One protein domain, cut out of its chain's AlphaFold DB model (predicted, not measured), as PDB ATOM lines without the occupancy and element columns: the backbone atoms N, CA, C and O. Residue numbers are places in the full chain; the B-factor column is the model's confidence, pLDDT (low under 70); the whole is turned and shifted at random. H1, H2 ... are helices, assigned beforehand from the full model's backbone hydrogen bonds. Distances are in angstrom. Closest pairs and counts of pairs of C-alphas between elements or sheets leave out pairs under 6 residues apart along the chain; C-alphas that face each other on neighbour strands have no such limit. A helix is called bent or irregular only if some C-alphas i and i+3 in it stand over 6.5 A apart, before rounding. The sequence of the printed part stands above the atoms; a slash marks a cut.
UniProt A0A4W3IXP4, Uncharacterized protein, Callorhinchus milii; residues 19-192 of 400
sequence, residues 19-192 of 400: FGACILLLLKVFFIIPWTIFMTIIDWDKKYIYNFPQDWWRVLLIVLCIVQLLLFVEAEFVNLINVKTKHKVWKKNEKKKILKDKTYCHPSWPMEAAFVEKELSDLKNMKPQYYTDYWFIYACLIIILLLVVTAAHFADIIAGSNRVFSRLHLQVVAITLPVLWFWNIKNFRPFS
ATOM      1  N   PHE A  19     191.697 128.410 196.447       66.00
ATOM      2  CA  PHE A  19     192.565 127.447 197.144       66.00
ATOM      3  C   PHE A  19     194.052 127.797 197.000       66.00
ATOM      4  O   PHE A  19     194.787 127.786 197.984       66.00
ATOM      5  N   GLY A  20     194.476 128.188 195.792       72.00
ATOM      6  CA  GLY A  20     195.836 128.678 195.559       72.00
ATOM      7  C   GLY A  20     196.121 129.970 196.325       72.00
ATOM      8  O   GLY A  20     197.168 130.086 196.957       72.00
ATOM      9  N   ALA A  21     195.164 130.904 196.348       68.56
ATOM     10  CA  ALA A  21     195.278 132.132 197.131       68.56
ATOM     11  C   ALA A  21     195.361 131.857 198.643       68.56
ATOM     12  O   ALA A  21     196.214 132.435 199.308       68.56
ATOM     13  N   CYS A  22     194.551 130.937 199.180       70.12
ATOM     14  CA  CYS A  22     194.605 130.542 200.590       70.12
ATOM     15  C   CYS A  22     195.949 129.909 200.963       70.12
ATOM     16  O   CYS A  22     196.509 130.265 201.993       70.12
ATOM     17  N   ILE A  23     196.492 129.006 200.136       77.56
ATOM     18  CA  ILE A  23     197.810 128.399 200.394       77.56
ATOM     19  C   ILE A  23     198.903 129.468 200.392       77.56
ATOM     20  O   ILE A  23     199.756 129.466 201.274       77.56
ATOM     21  N   LEU A  24     198.875 130.396 199.433       75.69
ATOM     22  CA  LEU A  24     199.837 131.496 199.381       75.69
ATOM     23  C   LEU A  24     199.727 132.399 200.614       75.69
ATOM     24  O   LEU A  24     200.750 132.771 201.182       75.69
ATOM     25  N   LEU A  25     198.505 132.707 201.056       76.12
ATOM     26  CA  LEU A  25     198.257 133.496 202.263       76.12
ATOM     27  C   LEU A  25     198.789 132.762 203.506       76.12
ATOM     28  O   LEU A  25     199.544 133.344 204.279       76.12
ATOM     29  N   LEU A  26     198.502 131.464 203.643       80.25
ATOM     30  CA  LEU A  26     199.027 130.630 204.727       80.25
ATOM     31  C   LEU A  26     200.557 130.571 204.730       80.25
ATOM     32  O   LEU A  26     201.162 130.699 205.788       80.25
ATOM     33  N   LEU A  27     201.198 130.435 203.565       79.69
ATOM     34  CA  LEU A  27     202.660 130.410 203.457       79.69
ATOM     35  C   LEU A  27     203.284 131.750 203.887       79.69
ATOM     36  O   LEU A  27     204.349 131.775 204.499       79.69
ATOM     37  N   LYS A  28     202.608 132.869 203.596       81.56
ATOM     38  CA  LYS A  28     203.028 134.215 204.017       81.56
ATOM     39  C   LYS A  28     202.790 134.458 205.511       81.56
ATOM     40  O   LYS A  28     203.634 135.069 206.153       81.56
ATOM     41  N   VAL A  29     201.724 133.915 206.093       83.56
ATOM     42  CA  VAL A  29     201.515 133.936 207.551       83.56
ATOM     43  C   VAL A  29     202.554 133.061 208.257       83.56
ATOM     44  O   VAL A  29     203.159 133.494 209.234       83.56
ATOM     45  N   PHE A  30     202.841 131.874 207.719       85.06
ATOM     46  CA  PHE A  30     203.901 130.996 208.219       85.06
ATOM     47  C   PHE A  30     205.291 131.634 208.118       85.06
ATOM     48  O   PHE A  30     206.154 131.335 208.932       85.06
ATOM     49  N   PHE A  31     205.519 132.538 207.164       87.12
ATOM     50  CA  PHE A  31     206.739 133.346 207.132       87.12
ATOM     51  C   PHE A  31     206.811 134.309 208.325       87.12
ATOM     52  O   PHE A  31     207.881 134.504 208.877       87.12
ATOM     53  N   ILE A  32     205.697 134.882 208.774       88.25
ATOM     54  CA  ILE A  32     205.693 135.941 209.797       88.25
ATOM     55  C   ILE A  32     205.764 135.379 211.214       88.25
ATOM     56  O   ILE A  32     206.375 136.002 212.078       88.25
ATOM     57  N   ILE A  33     205.197 134.194 211.450       90.50
ATOM     58  CA  ILE A  33     205.171 133.561 212.777       90.50
ATOM     59  C   ILE A  33     206.588 133.335 213.353       90.50
ATOM     60  O   ILE A  33     206.833 133.735 214.486       90.50
ATOM     61  N   PRO A  34     207.571 132.762 212.632       91.56
ATOM     62  CA  PRO A  34     208.934 132.639 213.147       91.56
ATOM     63  C   PRO A  34     209.564 133.991 213.478       91.56
ATOM     64  O   PRO A  34     210.212 134.124 214.511       91.56
ATOM     65  N   TRP A  35     209.327 135.016 212.657       91.25
ATOM     66  CA  TRP A  35     209.830 136.364 212.917       91.25
ATOM     67  C   TRP A  35     209.186 137.014 214.139       91.25
ATOM     68  O   TRP A  35     209.889 137.667 214.903       91.25
ATOM     69  N   THR A  36     207.887 136.816 214.373       91.00
ATOM     70  CA  THR A  36     207.232 137.329 215.584       91.00
ATOM     71  C   THR A  36     207.796 136.640 216.820       91.00
ATOM     72  O   THR A  36     208.209 137.324 217.750       91.00
ATOM     73  N   ILE A  37     207.924 135.310 216.790       90.50
ATOM     74  CA  ILE A  37     208.506 134.502 217.871       90.50
ATOM     75  C   ILE A  37     209.957 134.933 218.149       90.50
ATOM     76  O   ILE A  37     210.323 135.147 219.305       90.50
ATOM     77  N   PHE A  38     210.771 135.133 217.104       88.00
ATOM     78  CA  PHE A  38     212.142 135.646 217.221       88.00
ATOM     79  C   PHE A  38     212.198 137.015 217.905       88.00
ATOM     80  O   PHE A  38     213.106 137.306 218.690       88.00
ATOM     81  N   MET A  39     211.253 137.883 217.555       85.88
ATOM     82  CA  MET A  39     211.213 139.263 218.007       85.88
ATOM     83  C   MET A  39     210.699 139.394 219.442       85.88
ATOM     84  O   MET A  39     211.243 140.225 220.159       85.88
ATOM     85  N   THR A  40     209.723 138.591 219.881       83.88
ATOM     86  CA  THR A  40     208.973 138.849 221.126       83.88
ATOM     87  C   THR A  40     209.261 137.912 222.297       83.88
ATOM     88  O   THR A  40     209.110 138.343 223.434       83.88
ATOM     89  N   ILE A  41     209.652 136.651 222.073       80.44
ATOM     90  CA  ILE A  41     209.676 135.647 223.159       80.44
ATOM     91  C   ILE A  41     210.779 135.884 224.198       80.44
ATOM     92  O   ILE A  41     210.658 135.434 225.334       80.44
ATOM     93  N   ILE A  42     211.870 136.551 223.824       71.25
ATOM     94  CA  ILE A  42     213.045 136.677 224.687       71.25
ATOM     95  C   ILE A  42     213.182 138.114 225.167       71.25
ATOM     96  O   ILE A  42     213.275 139.036 224.354       71.25
ATOM     97  N   ASP A  43     213.288 138.268 226.486       71.56
ATOM     98  CA  ASP A  43     213.605 139.539 227.123       71.56
ATOM     99  C   ASP A  43     214.907 140.116 226.563       71.56
ATOM    100  O   ASP A  43     215.966 139.481 226.569       71.56
ATOM    101  N   TRP A  44     214.822 141.360 226.107       65.81
ATOM    102  CA  TRP A  44     215.877 142.085 225.397       65.81
ATOM    103  C   TRP A  44     217.201 142.142 226.165       65.81
ATOM    104  O   TRP A  44     218.262 142.132 225.554       65.81
ATOM    105  N   ASP A  45     217.138 142.151 227.496       65.25
ATOM    106  CA  ASP A  45     218.298 142.249 228.388       65.25
ATOM    107  C   ASP A  45     219.073 140.923 228.529       65.25
ATOM    108  O   ASP A  45     220.216 140.901 228.972       65.25
ATOM    109  N   LYS A  46     218.468 139.793 228.139       67.94
ATOM    110  CA  LYS A  46     219.073 138.449 228.232       67.94
ATOM    111  C   LYS A  46     219.263 137.788 226.868       67.94
ATOM    112  O   LYS A  46     219.664 136.627 226.797       67.94
ATOM    113  N   LYS A  47     218.964 138.501 225.779       68.44
ATOM    114  CA  LYS A  47     218.892 137.927 224.430       68.44
ATOM    115  C   LYS A  47     220.250 137.471 223.886       68.44
ATOM    116  O   LYS A  47     220.292 136.504 223.132       68.44
ATOM    117  N   TYR A  48     221.339 138.109 224.316       69.88
ATOM    118  CA  TYR A  48     222.711 137.752 223.937       69.88
ATOM    119  C   TYR A  48     223.276 136.546 224.714       69.88
ATOM    120  O   TYR A  48     224.304 135.996 224.320       69.88
ATOM    121  N   ILE A  49     222.633 136.122 225.813       74.94
ATOM    122  CA  ILE A  49     223.102 135.012 226.654       74.94
ATOM    123  C   ILE A  49     222.495 133.704 226.139       74.94
ATOM    124  O   ILE A  49     221.276 133.514 226.178       74.94
ATOM    125  N   TYR A  50     223.355 132.789 225.687       77.81
ATOM    126  CA  TYR A  50     222.969 131.450 225.235       77.81
ATOM    127  C   TYR A  50     223.385 130.400 226.264       77.81
ATOM    128  O   TYR A  50     224.568 130.085 226.385       77.81
ATOM    129  N   ASN A  51     222.411 129.826 226.975       79.75
ATOM    130  CA  ASN A  51     222.663 128.743 227.922       79.75
ATOM    131  C   ASN A  51     222.390 127.393 227.246       79.75
ATOM    132  O   ASN A  51     221.253 126.921 227.148       79.75
ATOM    133  N   PHE A  52     223.450 126.754 226.754       76.50
ATOM    134  CA  PHE A  52     223.362 125.401 226.205       76.50
ATOM    135  C   PHE A  52     223.290 124.361 227.337       76.50
ATOM    136  O   PHE A  52     224.016 124.500 228.321       76.50
ATOM    137  N   PRO A  53     222.439 123.316 227.228       79.19
ATOM    138  CA  PRO A  53     221.687 122.883 226.042       79.19
ATOM    139  C   PRO A  53     220.275 123.474 225.902       79.19
ATOM    140  O   PRO A  53     219.642 123.254 224.879       79.19
ATOM    141  N   GLN A  54     219.755 124.203 226.888       81.88
ATOM    142  CA  GLN A  54     218.333 124.565 226.972       81.88
ATOM    143  C   GLN A  54     217.864 125.542 225.873       81.88
ATOM    144  O   GLN A  54     216.698 125.517 225.478       81.88
ATOM    145  N   ASP A  55     218.783 126.336 225.315       85.31
ATOM    146  CA  ASP A  55     218.510 127.366 224.303       85.31
ATOM    147  C   ASP A  55     218.800 126.945 222.843       85.31
ATOM    148  O   ASP A  55     218.848 127.791 221.947       85.31
ATOM    149  N   TRP A  56     218.961 125.645 222.556       85.69
ATOM    150  CA  TRP A  56     219.264 125.143 221.201       85.69
ATOM    151  C   TRP A  56     218.230 125.564 220.138       85.69
ATOM    152  O   TRP A  56     218.576 125.858 218.991       85.69
ATOM    153  N   TRP A  57     216.958 125.649 220.532       88.81
ATOM    154  CA  TRP A  57     215.845 126.042 219.667       88.81
ATOM    155  C   TRP A  57     215.973 127.487 219.164       88.81
ATOM    156  O   TRP A  57     215.499 127.794 218.072       88.81
ATOM    157  N   ARG A  58     216.663 128.370 219.902       85.62
ATOM    158  CA  ARG A  58     216.891 129.768 219.495       85.62
ATOM    159  C   ARG A  58     217.804 129.854 218.281       85.62
ATOM    160  O   ARG A  58     217.554 130.641 217.374       85.62
ATOM    161  N   VAL A  59     218.845 129.023 218.260       87.50
ATOM    162  CA  VAL A  59     219.783 128.943 217.135       87.50
ATOM    163  C   VAL A  59     219.057 128.430 215.897       87.50
ATOM    164  O   VAL A  59     219.170 129.031 214.831       87.50
ATOM    165  N   LEU A  60     218.244 127.377 216.047       90.62
ATOM    166  CA  LEU A  60     217.415 126.857 214.957       90.62
ATOM    167  C   LEU A  60     216.473 127.932 214.400       90.62
ATOM    168  O   LEU A  60     216.332 128.063 213.186       90.62
ATOM    169  N   LEU A  61     215.866 128.728 215.279       90.69
ATOM    170  CA  LEU A  61     214.950 129.796 214.899       90.69
ATOM    171  C   LEU A  61     215.664 130.916 214.124       90.69
ATOM    172  O   LEU A  61     215.183 131.332 213.073       90.69
ATOM    173  N   ILE A  62     216.846 131.348 214.573       89.19
ATOM    174  CA  ILE A  62     217.657 132.352 213.863       89.19
ATOM    175  C   ILE A  62     218.048 131.851 212.471       89.19
ATOM    176  O   ILE A  62     217.893 132.578 211.490       89.19
ATOM    177  N   VAL A  63     218.514 130.603 212.371       91.62
ATOM    178  CA  VAL A  63     218.856 129.986 211.082       91.62
ATOM    179  C   VAL A  63     217.634 129.959 210.163       91.62
ATOM    180  O   VAL A  63     217.740 130.339 208.997       91.62
ATOM    181  N   LEU A  64     216.459 129.598 210.688       93.00
ATOM    182  CA  LEU A  64     215.208 129.612 209.931       93.00
ATOM    183  C   LEU A  64     214.853 131.021 209.427       93.00
ATOM    184  O   LEU A  64     214.542 131.171 208.246       93.00
ATOM    185  N   CYS A  65     214.947 132.054 210.271       91.75
ATOM    186  CA  CYS A  65     214.681 133.443 209.881       91.75
ATOM    187  C   CYS A  65     215.651 133.947 208.801       91.75
ATOM    188  O   CYS A  65     215.225 134.621 207.864       91.75
ATOM    189  N   ILE A  66     216.939 133.593 208.886       92.19
ATOM    190  CA  ILE A  66     217.941 133.962 207.874       92.19
ATOM    191  C   ILE A  66     217.633 133.285 206.536       92.19
ATOM    192  O   ILE A  66     217.610 133.952 205.503       92.19
ATOM    193  N   VAL A  67     217.345 131.980 206.543       93.88
ATOM    194  CA  VAL A  67     216.962 131.247 205.324       93.88
ATOM    195  C   VAL A  67     215.703 131.857 204.708       93.88
ATOM    196  O   VAL A  67     215.656 132.106 203.507       93.88
ATOM    197  N   GLN A  68     214.699 132.163 205.529       91.44
ATOM    198  CA  GLN A  68     213.479 132.828 205.082       91.44
ATOM    199  C   GLN A  68     213.753 134.210 204.469       91.44
ATOM    200  O   GLN A  68     213.178 134.525 203.426       91.44
ATOM    201  N   LEU A  69     214.636 135.021 205.066       91.69
ATOM    202  CA  LEU A  69     215.028 136.325 204.520       91.69
ATOM    203  C   LEU A  69     215.676 136.185 203.141       91.69
ATOM    204  O   LEU A  69     215.312 136.917 202.225       91.69
ATOM    205  N   LEU A  70     216.595 135.230 202.982       91.81
ATOM    206  CA  LEU A  70     217.266 134.979 201.706       91.81
ATOM    207  C   LEU A  70     216.270 134.563 200.620       91.81
ATOM    208  O   LEU A  70     216.245 135.173 199.554       91.81
ATOM    209  N   LEU A  71     215.380 133.612 200.920       90.75
ATOM    210  CA  LEU A  71     214.329 133.188 199.990       90.75
ATOM    211  C   LEU A  71     213.402 134.347 199.599       90.75
ATOM    212  O   LEU A  71     212.971 134.445 198.449       90.75
ATOM    213  N   PHE A  72     213.088 135.238 200.543       87.81
ATOM    214  CA  PHE A  72     212.273 136.419 200.271       87.81
ATOM    215  C   PHE A  72     212.986 137.399 199.330       87.81
ATOM    216  O   PHE A  72     212.391 137.855 198.353       87.81
ATOM    217  N   VAL A  73     214.271 137.674 199.573       90.44
ATOM    218  CA  VAL A  73     215.094 138.547 198.721       90.44
ATOM    219  C   VAL A  73     215.237 137.974 197.311       90.44
ATOM    220  O   VAL A  73     215.042 138.700 196.335       90.44
ATOM    221  N   GLU A  74     215.531 136.679 197.184       87.69
ATOM    222  CA  GLU A  74     215.639 136.006 195.886       87.69
ATOM    223  C   GLU A  74     214.330 136.095 195.097       87.69
ATOM    224  O   GLU A  74     214.341 136.450 193.915       87.69
ATOM    225  N   ALA A  75     213.192 135.840 195.749       85.25
ATOM    226  CA  ALA A  75     211.882 135.927 195.114       85.25
ATOM    227  C   ALA A  75     211.588 137.342 194.583       85.25
ATOM    228  O   ALA A  75     211.165 137.495 193.433       85.25
ATOM    229  N   GLU A  76     211.849 138.383 195.379       84.31
ATOM    230  CA  GLU A  76     211.655 139.774 194.949       84.31
ATOM    231  C   GLU A  76     212.619 140.169 193.818       84.31
ATOM    232  O   GLU A  76     212.231 140.844 192.858       84.31
ATOM    233  N   PHE A  77     213.860 139.682 193.853       84.38
ATOM    234  CA  PHE A  77     214.836 139.951 192.800       84.38
ATOM    235  C   PHE A  77     214.468 139.274 191.471       84.38
ATOM    236  O   PHE A  77     214.542 139.894 190.404       84.38
ATOM    237  N   VAL A  78     214.002 138.024 191.516       83.69
ATOM    238  CA  VAL A  78     213.499 137.302 190.338       83.69
ATOM    239  C   VAL A  78     212.278 138.010 189.751       83.69
ATOM    240  O   VAL A  78     212.193 138.180 188.531       83.69
ATOM    241  N   ASN A  79     211.360 138.492 190.594       79.19
ATOM    242  CA  ASN A  79     210.210 139.278 190.145       79.19
ATOM    243  C   ASN A  79     210.650 140.545 189.400       79.19
ATOM    244  O   ASN A  79     210.153 140.822 188.303       79.19
ATOM    245  N   LEU A  80     211.644 141.262 189.927       78.12
ATOM    246  CA  LEU A  80     212.211 142.446 189.286       78.12
ATOM    247  C   LEU A  80     212.820 142.136 187.910       78.12
ATOM    248  O   LEU A  80     212.566 142.851 186.933       78.12
ATOM    249  N   ILE A  81     213.612 141.064 187.806       79.94
ATOM    250  CA  ILE A  81     214.207 140.637 186.531       79.94
ATOM    251  C   ILE A  81     213.112 140.280 185.523       79.94
ATOM    252  O   ILE A  81     213.160 140.717 184.365       79.94
ATOM    253  N   ASN A  82     212.104 139.524 185.959       77.56
ATOM    254  CA  ASN A  82     211.001 139.089 185.114       77.56
ATOM    255  C   ASN A  82     210.209 140.279 184.569       77.56
ATOM    256  O   ASN A  82     209.926 140.326 183.370       77.56
ATOM    257  N   VAL A  83     209.900 141.271 185.406       74.50
ATOM    258  CA  VAL A  83     209.174 142.476 184.981       74.50
ATOM    259  C   VAL A  83     209.998 143.299 183.994       74.50
ATOM    260  O   VAL A  83     209.487 143.682 182.941       74.50
ATOM    261  N   LYS A  84     211.292 143.515 184.263       77.38
ATOM    262  CA  LYS A  84     212.188 144.225 183.333       77.38
ATOM    263  C   LYS A  84     212.272 143.528 181.979       77.38
ATOM    264  O   LYS A  84     212.223 144.187 180.940       77.38
ATOM    265  N   THR A  85     212.384 142.204 181.982       76.69
ATOM    266  CA  THR A  85     212.489 141.405 180.756       76.69
ATOM    267  C   THR A  85     211.187 141.456 179.966       76.69
ATOM    268  O   THR A  85     211.204 141.791 178.780       76.69
ATOM    269  N   LYS A  86     210.047 141.230 180.630       77.94
ATOM    270  CA  LYS A  86     208.715 141.321 180.016       77.94
ATOM    271  C   LYS A  86     208.448 142.712 179.448       77.94
ATOM    272  O   LYS A  86     208.018 142.814 178.306       77.94
ATOM    273  N   HIS A  87     208.781 143.775 180.182       76.19
ATOM    274  CA  HIS A  87     208.602 145.149 179.711       76.19
ATOM    275  C   HIS A  87     209.470 145.458 178.484       76.19
ATOM    276  O   HIS A  87     208.985 146.051 177.526       76.19
ATOM    277  N   LYS A  88     210.735 145.012 178.458       80.75
ATOM    278  CA  LYS A  88     211.605 145.170 177.277       80.75
ATOM    279  C   LYS A  88     211.040 144.457 176.049       80.75
ATOM    280  O   LYS A  88     211.029 145.031 174.960       80.75
ATOM    281  N   VAL A  89     210.577 143.217 176.219       82.00
ATOM    282  CA  VAL A  89     209.970 142.428 175.135       82.00
ATOM    283  C   VAL A  89     208.682 143.086 174.646       82.00
ATOM    284  O   VAL A  89     208.516 143.268 173.441       82.00
ATOM    285  N   TRP A  90     207.815 143.510 175.565       84.25
ATOM    286  CA  TRP A  90     206.587 144.235 175.252       84.25
ATOM    287  C   TRP A  90     206.878 145.533 174.492       84.25
ATOM    288  O   TRP A  90     206.395 145.694 173.379       84.25
ATOM    289  N   LYS A  91     207.772 146.391 174.999       80.25
ATOM    290  CA  LYS A  91     208.153 147.662 174.360       80.25
ATOM    291  C   LYS A  91     208.725 147.452 172.957       80.25
ATOM    292  O   LYS A  91     208.447 148.228 172.046       80.25
ATOM    293  N   LYS A  92     209.500 146.380 172.752       86.00
ATOM    294  CA  LYS A  92     210.011 145.996 171.427       86.00
ATOM    295  C   LYS A  92     208.885 145.573 170.482       86.00
ATOM    296  O   LYS A  92     208.921 145.939 169.310       86.00
ATOM    297  N   ASN A  93     207.924 144.793 170.967       79.50
ATOM    298  CA  ASN A  93     206.795 144.328 170.166       79.50
ATOM    299  C   ASN A  93     205.838 145.471 169.828       79.50
ATOM    300  O   ASN A  93     205.416 145.576 168.682       79.50
ATOM    301  N   GLU A  94     205.572 146.357 170.780       83.81
ATOM    302  CA  GLU A  94     204.690 147.502 170.580       83.81
ATOM    303  C   GLU A  94     205.297 148.501 169.600       83.81
ATOM    304  O   GLU A  94     204.664 148.868 168.615       83.81
ATOM    305  N   LYS A  95     206.596 148.798 169.744       87.75
ATOM    306  CA  LYS A  95     207.331 149.611 168.769       87.75
ATOM    307  C   LYS A  95     207.220 149.052 167.348       87.75
ATOM    308  O   LYS A  95     207.105 149.823 166.404       87.75
ATOM    309  N   LYS A  96     207.272 147.725 167.173       87.94
ATOM    310  CA  LYS A  96     207.139 147.094 165.848       87.94
ATOM    311  C   LYS A  96     205.740 147.257 165.254       87.94
ATOM    312  O   LYS A  96     205.646 147.395 164.040       87.94
ATOM    313  N   LYS A  97     204.685 147.223 166.074       84.38
ATOM    314  CA  LYS A  97     203.305 147.442 165.614       84.38
ATOM    315  C   LYS A  97     203.116 148.885 165.158       84.38
ATOM    316  O   LYS A  97     202.811 149.096 163.996       84.38
ATOM    317  N   ILE A  98     203.477 149.846 166.007       83.19
ATOM    318  CA  ILE A  98     203.384 151.284 165.704       83.19
ATOM    319  C   ILE A  98     204.191 151.630 164.441       83.19
ATOM    320  O   ILE A  98     203.731 152.362 163.568       83.19
ATOM    321  N   LEU A  99     205.392 151.058 164.282       86.81
ATOM    322  CA  LEU A  99     206.214 151.285 163.087       86.81
ATOM    323  C   LEU A  99     205.615 150.649 161.820       86.81
ATOM    324  O   LEU A  99     205.762 151.188 160.726       86.81
ATOM    325  N   LYS A 100     204.946 149.500 161.960       86.38
ATOM    326  CA  LYS A 100     204.204 148.873 160.865       86.38
ATOM    327  C   LYS A 100     203.015 149.748 160.468       86.38
ATOM    328  O   LYS A 100     202.833 149.976 159.278       86.38
ATOM    329  N   ASP A 101     202.292 150.298 161.438       80.00
ATOM    330  CA  ASP A 101     201.143 151.179 161.213       80.00
ATOM    331  C   ASP A 101     201.565 152.496 160.542       80.00
ATOM    332  O   ASP A 101     200.900 152.936 159.607       80.00
ATOM    333  N   LYS A 102     202.758 153.027 160.867       80.81
ATOM    334  CA  LYS A 102     203.368 154.167 160.151       80.81
ATOM    335  C   LYS A 102     203.482 153.944 158.637       80.81
ATOM    336  O   LYS A 102     203.421 154.897 157.870       80.81
ATOM    337  N   THR A 103     203.663 152.697 158.198       83.19
ATOM    338  CA  THR A 103     203.808 152.362 156.767       83.19
ATOM    339  C   THR A 103     202.475 152.470 156.014       83.19
ATOM    340  O   THR A 103     202.478 152.608 154.795       83.19
ATOM    341  N   TYR A 104     201.344 152.429 156.726       81.06
ATOM    342  CA  TYR A 104     199.998 152.544 156.156       81.06
ATOM    343  C   TYR A 104     199.417 153.963 156.248       81.06
ATOM    344  O   TYR A 104     198.304 154.184 155.777       81.06
ATOM    345  N   CYS A 105     200.151 154.926 156.821       78.19
ATOM    346  CA  CYS A 105     199.720 156.322 156.859       78.19
ATOM    347  C   CYS A 105     199.664 156.903 155.439       78.19
ATOM    348  O   CYS A 105     200.649 156.858 154.697       78.19
ATOM    349  N   HIS A 106     198.520 157.471 155.061       77.69
ATOM    350  CA  HIS A 106     198.348 158.045 153.729       77.69
ATOM    351  C   HIS A 106     199.077 159.401 153.615       77.69
ATOM    352  O   HIS A 106     198.910 160.246 154.498       77.69
ATOM    353  N   PRO A 107     199.823 159.687 152.523       76.12
ATOM    354  CA  PRO A 107     200.579 160.939 152.369       76.12
ATOM    355  C   PRO A 107     199.727 162.209 152.489       76.12
ATOM    356  O   PRO A 107     200.208 163.250 152.926       76.12
ATOM    357  N   SER A 108     198.449 162.125 152.116       76.75
ATOM    358  CA  SER A 108     197.506 163.247 152.184       76.75
ATOM    359  C   SER A 108     196.990 163.554 153.597       76.75
ATOM    360  O   SER A 108     196.282 164.542 153.759       76.75
ATOM    361  N   TRP A 109     197.263 162.707 154.597       71.44
ATOM    362  CA  TRP A 109     196.727 162.822 155.962       71.44
ATOM    363  C   TRP A 109     197.876 162.932 156.984       71.44
ATOM    364  O   TRP A 109     198.184 161.980 157.705       71.44
ATOM    365  N   PRO A 110     198.526 164.108 157.088       78.62
ATOM    366  CA  PRO A 110     199.704 164.297 157.941       78.62
ATOM    367  C   PRO A 110     199.405 164.139 159.439       78.62
ATOM    368  O   PRO A 110     200.304 163.855 160.228       78.62
ATOM    369  N   MET A 111     198.139 164.290 159.841       74.81
ATOM    370  CA  MET A 111     197.708 164.183 161.235       74.81
ATOM    371  C   MET A 111     197.835 162.754 161.784       74.81
ATOM    372  O   MET A 111     198.186 162.584 162.949       74.81
ATOM    373  N   GLU A 112     197.621 161.728 160.953       72.88
ATOM    374  CA  GLU A 112     197.821 160.326 161.347       72.88
ATOM    375  C   GLU A 112     199.305 160.016 161.561       72.88
ATOM    376  O   GLU A 112     199.681 159.411 162.564       72.88
ATOM    377  N   ALA A 113     200.171 160.499 160.665       80.12
ATOM    378  CA  ALA A 113     201.615 160.335 160.800       80.12
ATOM    379  C   ALA A 113     202.154 161.041 162.056       80.12
ATOM    380  O   ALA A 113     202.960 160.464 162.790       80.12
ATOM    381  N   ALA A 114     201.665 162.255 162.340       79.81
ATOM    382  CA  ALA A 114     202.000 162.998 163.552       79.81
ATOM    383  C   ALA A 114     201.509 162.290 164.829       79.81
ATOM    384  O   ALA A 114     202.212 162.282 165.840       79.81
ATOM    385  N   PHE A 115     200.333 161.650 164.788       81.25
ATOM    386  CA  PHE A 115     199.814 160.851 165.901       81.25
ATOM    387  C   PHE A 115     200.698 159.632 166.191       81.25
ATOM    388  O   PHE A 115     201.116 159.429 167.330       81.25
ATOM    389  N   VAL A 116     201.054 158.865 165.158       82.50
ATOM    390  CA  VAL A 116     201.928 157.686 165.280       82.50
ATOM    391  C   VAL A 116     203.320 158.071 165.798       82.50
ATOM    392  O   VAL A 116     203.935 157.345 166.581       82.50
ATOM    393  N   GLU A 117     203.834 159.234 165.394       85.50
ATOM    394  CA  GLU A 117     205.112 159.759 165.879       85.50
ATOM    395  C   GLU A 117     205.053 160.194 167.349       85.50
ATOM    396  O   GLU A 117     205.981 159.909 168.116       85.50
ATOM    397  N   LYS A 118     203.936 160.797 167.769       81.69
ATOM    398  CA  LYS A 118     203.664 161.095 169.177       81.69
ATOM    399  C   LYS A 118     203.598 159.815 170.012       81.69
ATOM    400  O   LYS A 118     204.293 159.724 171.017       81.69
ATOM    401  N   GLU A 119     202.874 158.794 169.560       77.56
ATOM    402  CA  GLU A 119     202.769 157.506 170.260       77.56
ATOM    403  C   GLU A 119     204.133 156.800 170.385       77.56
ATOM    404  O   GLU A 119     204.467 156.222 171.421       77.56
ATOM    405  N   LEU A 120     204.985 156.910 169.360       84.88
ATOM    406  CA  LEU A 120     206.355 156.396 169.398       84.88
ATOM    407  C   LEU A 120     207.239 157.153 170.407       84.88
ATOM    408  O   LEU A 120     208.074 156.539 171.084       84.88
ATOM    409  N   SER A 121     207.068 158.475 170.501       83.88
ATOM    410  CA  SER A 121     207.726 159.323 171.502       83.88
ATOM    411  C   SER A 121     207.263 158.969 172.919       83.88
ATOM    412  O   SER A 121     208.089 158.740 173.808       83.88
ATOM    413  N   ASP A 122     205.958 158.804 173.110       81.06
ATOM    414  CA  ASP A 122     205.352 158.440 174.389       81.06
ATOM    415  C   ASP A 122     205.809 157.044 174.829       81.06
ATOM    416  O   ASP A 122     206.272 156.868 175.957       81.06
ATOM    417  N   LEU A 123     205.848 156.065 173.915       81.25
ATOM    418  CA  LEU A 123     206.386 154.729 174.182       81.25
ATOM    419  C   LEU A 123     207.868 154.777 174.584       81.25
ATOM    420  O   LEU A 123     208.314 153.994 175.433       81.25
ATOM    421  N   LYS A 124     208.665 155.680 173.994       80.62
ATOM    422  CA  LYS A 124     210.079 155.864 174.360       80.62
ATOM    423  C   LYS A 124     210.203 156.355 175.801       80.62
ATOM    424  O   LYS A 124     211.012 155.784 176.538       80.62
ATOM    425  N   ASN A 125     209.371 157.318 176.189       78.38
ATOM    426  CA  ASN A 125     209.356 157.938 177.513       78.38
ATOM    427  C   ASN A 125     208.622 157.101 178.573       78.38
ATOM    428  O   ASN A 125     208.820 157.320 179.768       78.38
ATOM    429  N   MET A 126     207.833 156.107 178.154       72.25
ATOM    430  CA  MET A 126     207.106 155.226 179.058       72.25
ATOM    431  C   MET A 126     208.081 154.441 179.939       72.25
ATOM    432  O   MET A 126     208.900 153.642 179.459       72.25
ATOM    433  N   LYS A 127     207.990 154.704 181.244       68.69
ATOM    434  CA  LYS A 127     208.716 153.975 182.281       68.69
ATOM    435  C   LYS A 127     207.997 152.651 182.563       68.69
ATOM    436  O   LYS A 127     206.782 152.562 182.388       68.69
ATOM    437  N   PRO A 128     208.715 151.615 183.019       63.72
ATOM    438  CA  PRO A 128     208.068 150.417 183.529       63.72
ATOM    439  C   PRO A 128     207.116 150.796 184.671       63.72
ATOM    440  O   PRO A 128     207.553 151.431 185.632       63.72
ATOM    441  N   GLN A 129     205.861 150.348 184.597       57.97
ATOM    442  CA  GLN A 129     204.826 150.531 185.636       57.97
ATOM    443  C   GLN A 129     205.272 150.037 187.027       57.97
ATOM    444  O   GLN A 129     204.737 150.447 188.050       57.97
ATOM    445  N   TYR A 130     206.323 149.217 187.055       58.59
ATOM    446  CA  TYR A 130     207.064 148.788 188.235       58.59
ATOM    447  C   TYR A 130     207.528 149.924 189.163       58.59
ATOM    448  O   TYR A 130     207.526 149.753 190.374       58.59
ATOM    449  N   TYR A 131     207.950 151.074 188.624       51.62
ATOM    450  CA  TYR A 131     208.475 152.175 189.451       51.62
ATOM    451  C   TYR A 131     207.385 152.995 190.147       51.62
ATOM    452  O   TYR A 131     207.684 153.748 191.067       51.62
ATOM    453  N   THR A 132     206.142 152.858 189.700       55.44
ATOM    454  CA  THR A 132     204.960 153.529 190.256       55.44
ATOM    455  C   THR A 132     204.222 152.674 191.282       55.44
ATOM    456  O   THR A 132     203.262 153.141 191.880       55.44
ATOM    457  N   ASP A 133     204.658 151.430 191.497       65.00
ATOM    458  CA  ASP A 133     204.005 150.519 192.428       65.00
ATOM    459  C   ASP A 133     204.557 150.696 193.858       65.00
ATOM    460  O   ASP A 133     205.685 150.296 194.168       65.00
ATOM    461  N   TYR A 134     203.748 151.281 194.750       68.88
ATOM    462  CA  TYR A 134     204.071 151.457 196.173       68.88
ATOM    463  C   TYR A 134     204.413 150.134 196.872       68.88
ATOM    464  O   TYR A 134     205.202 150.119 197.822       68.88
ATOM    465  N   TRP A 135     203.887 149.007 196.384       74.00
ATOM    466  CA  TRP A 135     204.154 147.700 196.973       74.00
ATOM    467  C   TRP A 135     205.619 147.280 196.864       74.00
ATOM    468  O   TRP A 135     206.110 146.567 197.738       74.00
ATOM    469  N   PHE A 136     206.339 147.716 195.828       75.69
ATOM    470  CA  PHE A 136     207.766 147.424 195.704       75.69
ATOM    471  C   PHE A 136     208.594 148.192 196.739       75.69
ATOM    472  O   PHE A 136     209.478 147.621 197.380       75.69
ATOM    473  N   ILE A 137     208.286 149.480 196.927       80.06
ATOM    474  CA  ILE A 137     208.939 150.316 197.943       80.06
ATOM    475  C   ILE A 137     208.731 149.684 199.319       80.06
ATOM    476  O   ILE A 137     209.670 149.570 200.103       80.06
ATOM    477  N   TYR A 138     207.521 149.190 199.569       83.00
ATOM    478  CA  TYR A 138     207.189 148.505 200.807       83.00
ATOM    479  C   TYR A 138     207.949 147.175 200.979       83.00
ATOM    480  O   TYR A 138     208.474 146.915 202.058       83.00
ATOM    481  N   ALA A 139     208.103 146.364 199.923       83.56
ATOM    482  CA  ALA A 139     208.930 145.151 199.965       83.56
ATOM    483  C   ALA A 139     210.397 145.462 200.306       83.56
ATOM    484  O   ALA A 139     210.995 144.799 201.153       83.56
ATOM    485  N   CYS A 140     210.965 146.505 199.689       85.94
ATOM    486  CA  CYS A 140     212.322 146.968 199.988       85.94
ATOM    487  C   CYS A 140     212.451 147.431 201.437       85.94
ATOM    488  O   CYS A 140     213.420 147.091 202.109       85.94
ATOM    489  N   LEU A 141     211.458 148.176 201.923       89.56
ATOM    490  CA  LEU A 141     211.413 148.658 203.295       89.56
ATOM    491  C   LEU A 141     211.396 147.492 204.294       89.56
ATOM    492  O   LEU A 141     212.170 147.516 205.248       89.56
ATOM    493  N   ILE A 142     210.606 146.439 204.050       89.31
ATOM    494  CA  ILE A 142     210.607 145.226 204.885       89.31
ATOM    495  C   ILE A 142     211.979 144.549 204.871       89.31
ATOM    496  O   ILE A 142     212.490 144.206 205.932       89.31
ATOM    497  N   ILE A 143     212.593 144.367 203.694       90.19
ATOM    498  CA  ILE A 143     213.919 143.737 203.580       90.19
ATOM    499  C   ILE A 143     214.950 144.517 204.394       90.19
ATOM    500  O   ILE A 143     215.703 143.917 205.158       90.19
ATOM    501  N   ILE A 144     214.963 145.846 204.263       92.12
ATOM    502  CA  ILE A 144     215.878 146.717 205.004       92.12
ATOM    503  C   ILE A 144     215.629 146.588 206.508       92.12
ATOM    504  O   ILE A 144     216.579 146.385 207.258       92.12
ATOM    505  N   LEU A 145     214.374 146.647 206.960       91.31
ATOM    506  CA  LEU A 145     214.041 146.516 208.378       91.31
ATOM    507  C   LEU A 145     214.453 145.153 208.954       91.31
ATOM    508  O   LEU A 145     215.101 145.106 209.998       91.31
ATOM    509  N   LEU A 146     214.158 144.047 208.263       91.50
ATOM    510  CA  LEU A 146     214.564 142.701 208.692       91.50
ATOM    511  C   LEU A 146     216.092 142.541 208.723       91.50
ATOM    512  O   LEU A 146     216.637 141.899 209.626       91.50
ATOM    513  N   LEU A 147     216.796 143.161 207.773       92.25
ATOM    514  CA  LEU A 147     218.256 143.188 207.743       92.25
ATOM    515  C   LEU A 147     218.833 144.001 208.909       92.25
ATOM    516  O   LEU A 147     219.788 143.563 209.541       92.25
ATOM    517  N   VAL A 148     218.229 145.141 209.257       90.94
ATOM    518  CA  VAL A 148     218.648 145.946 210.417       90.94
ATOM    519  C   VAL A 148     218.392 145.201 211.728       90.94
ATOM    520  O   VAL A 148     219.277 145.179 212.579       90.94
ATOM    521  N   VAL A 149     217.236 144.545 211.896       90.06
ATOM    522  CA  VAL A 149     216.941 143.745 213.102       90.06
ATOM    523  C   VAL A 149     217.957 142.616 213.273       90.06
ATOM    524  O   VAL A 149     218.515 142.439 214.355       90.06
ATOM    525  N   THR A 150     218.228 141.860 212.207       89.38
ATOM    526  CA  THR A 150     219.200 140.757 212.259       89.38
ATOM    527  C   THR A 150     220.618 141.259 212.500       89.38
ATOM    528  O   THR A 150     221.304 140.724 213.368       89.38
ATOM    529  N   ALA A 151     221.048 142.321 211.814       89.56
ATOM    530  CA  ALA A 151     222.359 142.928 212.030       89.56
ATOM    531  C   ALA A 151     222.525 143.464 213.461       89.56
ATOM    532  O   ALA A 151     223.565 143.238 214.073       89.56
ATOM    533  N   ALA A 152     221.498 144.113 214.023       86.00
ATOM    534  CA  ALA A 152     221.513 144.593 215.403       86.00
ATOM    535  C   ALA A 152     221.640 143.437 216.406       86.00
ATOM    536  O   ALA A 152     222.388 143.544 217.371       86.00
ATOM    537  N   HIS A 153     220.970 142.312 216.148       84.62
ATOM    538  CA  HIS A 153     221.101 141.110 216.967       84.62
ATOM    539  C   HIS A 153     222.513 140.505 216.893       84.62
ATOM    540  O   HIS A 153     223.089 140.155 217.919       84.62
ATOM    541  N   PHE A 154     223.108 140.406 215.699       85.94
ATOM    542  CA  PHE A 154     224.501 139.961 215.556       85.94
ATOM    543  C   PHE A 154     225.483 140.913 216.247       85.94
ATOM    544  O   PHE A 154     226.415 140.456 216.905       85.94
ATOM    545  N   ALA A 155     225.257 142.223 216.140       84.81
ATOM    546  CA  ALA A 155     226.069 143.227 216.816       84.81
ATOM    547  C   ALA A 155     225.978 143.103 218.345       84.81
ATOM    548  O   ALA A 155     227.005 143.202 219.008       84.81
ATOM    549  N   ASP A 156     224.792 142.832 218.898       81.88
ATOM    550  CA  ASP A 156     224.605 142.653 220.344       81.88
ATOM    551  C   ASP A 156     225.325 141.397 220.873       81.88
ATOM    552  O   ASP A 156     225.938 141.428 221.940       81.88
ATOM    553  N   ILE A 157     225.352 140.316 220.081       82.19
ATOM    554  CA  ILE A 157     226.133 139.106 220.396       82.19
ATOM    555  C   ILE A 157     227.636 139.404 220.407       82.19
ATOM    556  O   ILE A 157     228.335 139.003 221.334       82.19
ATOM    557  N   ILE A 158     228.146 140.092 219.379       83.06
ATOM    558  CA  ILE A 158     229.588 140.353 219.225       83.06
ATOM    559  C   ILE A 158     230.082 141.368 220.266       83.06
ATOM    560  O   ILE A 158     231.181 141.221 220.794       83.06
ATOM    561  N   ALA A 159     229.285 142.397 220.559       78.50
ATOM    562  CA  ALA A 159     229.663 143.481 221.462       78.50
ATOM    563  C   ALA A 159     229.536 143.123 222.952       78.50
ATOM    564  O   ALA A 159     229.991 143.903 223.787       78.50
ATOM    565  N   GLY A 160     228.931 141.978 223.292       66.00
ATOM    566  CA  GLY A 160     228.885 141.461 224.659       66.00
ATOM    567  C   GLY A 160     228.198 142.404 225.653       66.00
ATOM    568  O   GLY A 160     228.838 142.879 226.587       66.00
ATOM    569  N   SER A 161     226.887 142.627 225.488       65.69
ATOM    570  CA  SER A 161     226.033 143.429 226.389       65.69
ATOM    571  C   SER A 161     226.296 144.940 226.370       65.69
ATOM    572  O   SER A 161     226.523 145.573 227.409       65.69
ATOM    573  N   ASN A 162     226.182 145.569 225.201       69.38
ATOM    574  CA  ASN A 162     226.162 147.027 225.124       69.38
ATOM    575  C   ASN A 162     224.713 147.534 225.021       69.38
ATOM    576  O   ASN A 162     224.051 147.393 223.994       69.38
ATOM    577  N   ARG A 163     224.247 148.190 226.095       70.12
ATOM    578  CA  ARG A 163     222.862 148.674 226.286       70.12
ATOM    579  C   ARG A 163     222.323 149.530 225.133       70.12
ATOM    580  O   ARG A 163     221.108 149.668 224.992       70.12
ATOM    581  N   VAL A 164     223.201 150.138 224.335       75.50
ATOM    582  CA  VAL A 164     222.819 150.935 223.163       75.50
ATOM    583  C   VAL A 164     222.258 150.046 222.048       75.50
ATOM    584  O   VAL A 164     221.192 150.352 221.516       75.50
ATOM    585  N   PHE A 165     222.915 148.926 221.727       74.25
ATOM    586  CA  PHE A 165     222.476 148.040 220.643       74.25
ATOM    587  C   PHE A 165     221.171 147.325 220.987       74.25
ATOM    588  O   PHE A 165     220.275 147.268 220.144       74.25
ATOM    589  N   SER A 166     220.995 146.892 222.237       73.50
ATOM    590  CA  SER A 166     219.750 146.251 222.677       73.50
ATOM    591  C   SER A 166     218.549 147.217 222.628       73.50
ATOM    592  O   SER A 166     217.450 146.821 222.235       73.50
ATOM    593  N   ARG A 167     218.744 148.513 222.938       78.69
ATOM    594  CA  ARG A 167     217.694 149.546 222.789       78.69
ATOM    595  C   ARG A 167     217.351 149.831 221.329       78.69
ATOM    596  O   ARG A 167     216.171 149.945 221.001       78.69
ATOM    597  N   LEU A 168     218.357 149.935 220.461       79.50
ATOM    598  CA  LEU A 168     218.138 150.112 219.023       79.50
ATOM    599  C   LEU A 168     217.383 148.917 218.439       79.50
ATOM    600  O   LEU A 168     216.412 149.103 217.710       79.50
ATOM    601  N   HIS A 169     217.759 147.695 218.819       80.19
ATOM    602  CA  HIS A 169     217.050 146.485 218.413       80.19
ATOM    603  C   HIS A 169     215.571 146.529 218.837       80.19
ATOM    604  O   HIS A 169     214.700 146.254 218.016       80.19
ATOM    605  N   LEU A 170     215.259 146.934 220.076       82.50
ATOM    606  CA  LEU A 170     213.874 147.081 220.547       82.50
ATOM    607  C   LEU A 170     213.069 148.088 219.708       82.50
ATOM    608  O   LEU A 170     211.948 147.792 219.297       82.50
ATOM    609  N   GLN A 171     213.642 149.262 219.426       85.25
ATOM    610  CA  GLN A 171     212.978 150.301 218.628       85.25
ATOM    611  C   GLN A 171     212.697 149.826 217.202       85.25
ATOM    612  O   GLN A 171     211.587 149.988 216.693       85.25
ATOM    613  N   VAL A 172     213.688 149.199 216.565       85.75
ATOM    614  CA  VAL A 172     213.532 148.686 215.203       85.75
ATOM    615  C   VAL A 172     212.508 147.552 215.180       85.75
ATOM    616  O   VAL A 172     211.678 147.515 214.276       85.75
ATOM    617  N   VAL A 173     212.489 146.666 216.179       86.06
ATOM    618  CA  VAL A 173     211.486 145.594 216.262       86.06
ATOM    619  C   VAL A 173     210.068 146.144 216.430       86.06
ATOM    620  O   VAL A 173     209.167 145.692 215.723       86.06
ATOM    621  N   ALA A 174     209.872 147.153 217.284       86.44
ATOM    622  CA  ALA A 174     208.568 147.792 217.477       86.44
ATOM    623  C   ALA A 174     208.010 148.404 216.179       86.44
ATOM    624  O   ALA A 174     206.804 148.376 215.953       86.44
ATOM    625  N   ILE A 175     208.882 148.908 215.301       88.38
ATOM    626  CA  ILE A 175     208.503 149.436 213.981       88.38
ATOM    627  C   ILE A 175     208.303 148.303 212.964       88.38
ATOM    628  O   ILE A 175     207.385 148.344 212.147       88.38
ATOM    629  N   THR A 176     209.153 147.278 212.999       87.94
ATOM    630  CA  THR A 176     209.165 146.208 211.992       87.94
ATOM    631  C   THR A 176     207.958 145.287 212.120       87.94
ATOM    632  O   THR A 176     207.422 144.850 211.104       87.94
ATOM    633  N   LEU A 177     207.499 145.007 213.342       87.50
ATOM    634  CA  LEU A 177     206.421 144.049 213.580       87.50
ATOM    635  C   LEU A 177     205.080 144.496 212.953       87.50
ATOM    636  O   LEU A 177     204.520 143.718 212.177       87.50
ATOM    637  N   PRO A 178     204.575 145.731 213.169       87.56
ATOM    638  CA  PRO A 178     203.346 146.193 212.518       87.56
ATOM    639  C   PRO A 178     203.478 146.277 210.995       87.56
ATOM    640  O   PRO A 178     202.560 145.884 210.279       87.56
ATOM    641  N   VAL A 179     204.630 146.736 210.492       86.94
ATOM    642  CA  VAL A 179     204.916 146.823 209.050       86.94
ATOM    643  C   VAL A 179     204.867 145.436 208.399       86.94
ATOM    644  O   VAL A 179     204.260 145.243 207.344       86.94
ATOM    645  N   LEU A 180     205.453 144.434 209.055       86.25
ATOM    646  CA  LEU A 180     205.455 143.057 208.576       86.25
ATOM    647  C   LEU A 180     204.042 142.452 208.553       86.25
ATOM    648  O   LEU A 180     203.687 141.751 207.607       86.25
ATOM    649  N   TRP A 181     203.210 142.752 209.554       85.69
ATOM    650  CA  TRP A 181     201.811 142.322 209.567       85.69
ATOM    651  C   TRP A 181     200.964 143.036 208.510       85.69
ATOM    652  O   TRP A 181     200.192 142.373 207.811       85.69
ATOM    653  N   PHE A 182     201.150 144.347 208.334       82.44
ATOM    654  CA  PHE A 182     200.445 145.157 207.336       82.44
ATOM    655  C   PHE A 182     200.727 144.690 205.902       82.44
ATOM    656  O   PHE A 182     199.828 144.691 205.062       82.44
ATOM    657  N   TRP A 183     201.934 144.190 205.623       80.19
ATOM    658  CA  TRP A 183     202.262 143.571 204.334       80.19
ATOM    659  C   TRP A 183     201.281 142.464 203.913       80.19
ATOM    660  O   TRP A 183     201.004 142.307 202.721       80.19
ATOM    661  N   ASN A 184     200.694 141.720 204.863       72.06
ATOM    662  CA  ASN A 184     199.715 140.680 204.531       72.06
ATOM    663  C   ASN A 184     198.430 141.221 203.924       72.06
ATOM    664  O   ASN A 184     197.746 140.460 203.244       72.06
ATOM    665  N   ILE A 185     198.099 142.498 204.135       69.31
ATOM    666  CA  ILE A 185     196.872 143.106 203.610       69.31
ATOM    667  C   ILE A 185     196.828 142.984 202.078       69.31
ATOM    668  O   ILE A 185     195.771 142.706 201.512       69.31
ATOM    669  N   LYS A 186     197.990 143.027 201.406       64.44
ATOM    670  CA  LYS A 186     198.118 142.760 199.961       64.44
ATOM    671  C   LYS A 186     197.535 141.404 199.547       64.44
ATOM    672  O   LYS A 186     196.949 141.274 198.474       64.44
ATOM    673  N   ASN A 187     197.680 140.390 200.395       62.97
ATOM    674  CA  ASN A 187     197.271 139.019 200.099       62.97
ATOM    675  C   ASN A 187     195.767 138.784 200.312       62.97
ATOM    676  O   ASN A 187     195.257 137.759 199.866       62.97
ATOM    677  N   PHE A 188     195.044 139.732 200.921       62.56
ATOM    678  CA  PHE A 188     193.581 139.688 201.019       62.56
ATOM    679  C   PHE A 188     192.877 140.193 199.749       62.56
ATOM    680  O   PHE A 188     191.669 140.023 199.603       62.56
ATOM    681  N   ARG A 189     193.621 140.752 198.783       57.59
ATOM    682  CA  ARG A 189     193.084 141.260 197.509       57.59
ATOM    683  C   ARG A 189     192.221 140.258 196.723       57.59
ATOM    684  O   ARG A 189     191.180 140.687 196.237       57.59
ATOM    685  N   PRO A 190     192.558 138.954 196.627       54.50
ATOM    686  CA  PRO A 190     191.716 137.969 195.938       54.50
ATOM    687  C   PRO A 190     190.336 137.771 196.582       54.50
ATOM    688  O   PRO A 190     189.455 137.182 195.964       54.50
ATOM    689  N   PHE A 191     190.161 138.230 197.824       54.41
ATOM    690  CA  PHE A 191     188.921 138.135 198.593       54.41
ATOM    691  C   PHE A 191     188.163 139.470 198.657       54.41
ATOM    692  O   PHE A 191     187.034 139.506 199.137       54.41
ATOM    693  N   SER A 192     188.759 140.562 198.161       52.50
ATOM    694  CA  SER A 192     188.111 141.869 198.071       52.50
ATOM    695  C   SER A 192     187.311 141.967 196.771       52.50
ATOM    696  O   SER A 192     187.869 141.932 195.676       52.50
TER     697      SER A 192
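AT A GLANCE: This is residues 19 to 192 of the 400 residues of an uncharacterized protein of Callorhinchus milii (UniProt A0A4W3IXP4). Four helices, H1, H2, H5 and H6, form an up-and-down bundle, each running against the one before it, and the very long H2 runs out of this bundle as an arm on which H3 folds back as a hairpin. The short H4 lies on the way back from H3 to H5, and residues 51 to 57 and 106 to 111 stick out at the two ends of the long axis. The printed part has 174 residues, with six named helices in the order H1 to H6 and no named strand; the class is all helix. The whole is extended, with a radius of gyration of the C-alphas of 24.7 A, and spans 86 by 39 by 24 A.

IN THESE COORDINATES: H1, residues 19 to 40, begins with C-alpha 19 at (192.565, 127.447, 197.144) and is 31.2 A long; it is neither bent nor irregular, but only just: C-alphas 31 and 34 are 6.4 A apart. H2, residues 56 to 102, is 69.4 A long and ends with C-alpha 102 at (203.368, 154.167, 160.151). H3 is residues 110 to 125, 22.7 A, and H4 is residues 129 to 132. H5, residues 134 to 159, is 36.9 A long. H6, residues 163 to 191, is 45.1 A long and ends with C-alpha 191 at (188.921, 138.135, 198.593); it is irregular, with C-alphas 187 and 190 7.0 A apart.

HOW THE PARTS SIT: H1 and H2 form a hairpin at a steep tilt of 44 degrees, where residues 31 to 38 of H1 touch residues 58 to 68 of H2; the closest C-alphas are those of Trp 35 and Cys 65, 6.4 A apart. H2 is the hub and touches H1, H3 and H5. H3 touches residues 91 to 102 of H2 in a hairpin at a shallow tilt of 17 degrees, closest at the C-alphas of Lys 102 and Val 116, 6.4 A. H4 is close to H2 but not clearly touching, with the C-alphas of Val 83 and Tyr 130 7.4 A apart. Residues 139 to 146 of H5 touch residues 69 to 76 of H2, opposite ways at a shallow tilt of 28 degrees, closest at the C-alphas of Val 73 and Ile 143, 7.2 A. H5 and H6 form a hairpin at a shallow tilt of 29 degrees, closest at the C-alphas of Ala 152 and His 169, 5.7 A. H6 touches H1, opposite ways at a shallow tilt of 12 degrees, closest at the C-alphas of Leu 25 and Asn 187, 6.0 A. H1 and H5 are apart, as are H2 and H6. In H2, H3 and H5 every O i to N i+4 pair is within hydrogen-bond range, against 16 of 18 in H1 and 15 of 25 in H6; H4 is too short for such a pair.

THE WHOLE: The two C-alphas farthest apart, those of Pro 53 and Ser 108, are 87.6 A apart. The printed part has no cut; the link from H1 to H2, residues 41 to 55, is long. The mean pLDDT of the printed part is 80.1, and 26 residues are under 70, among them residues 44 to 48, 127 to 134 and 185 to 192.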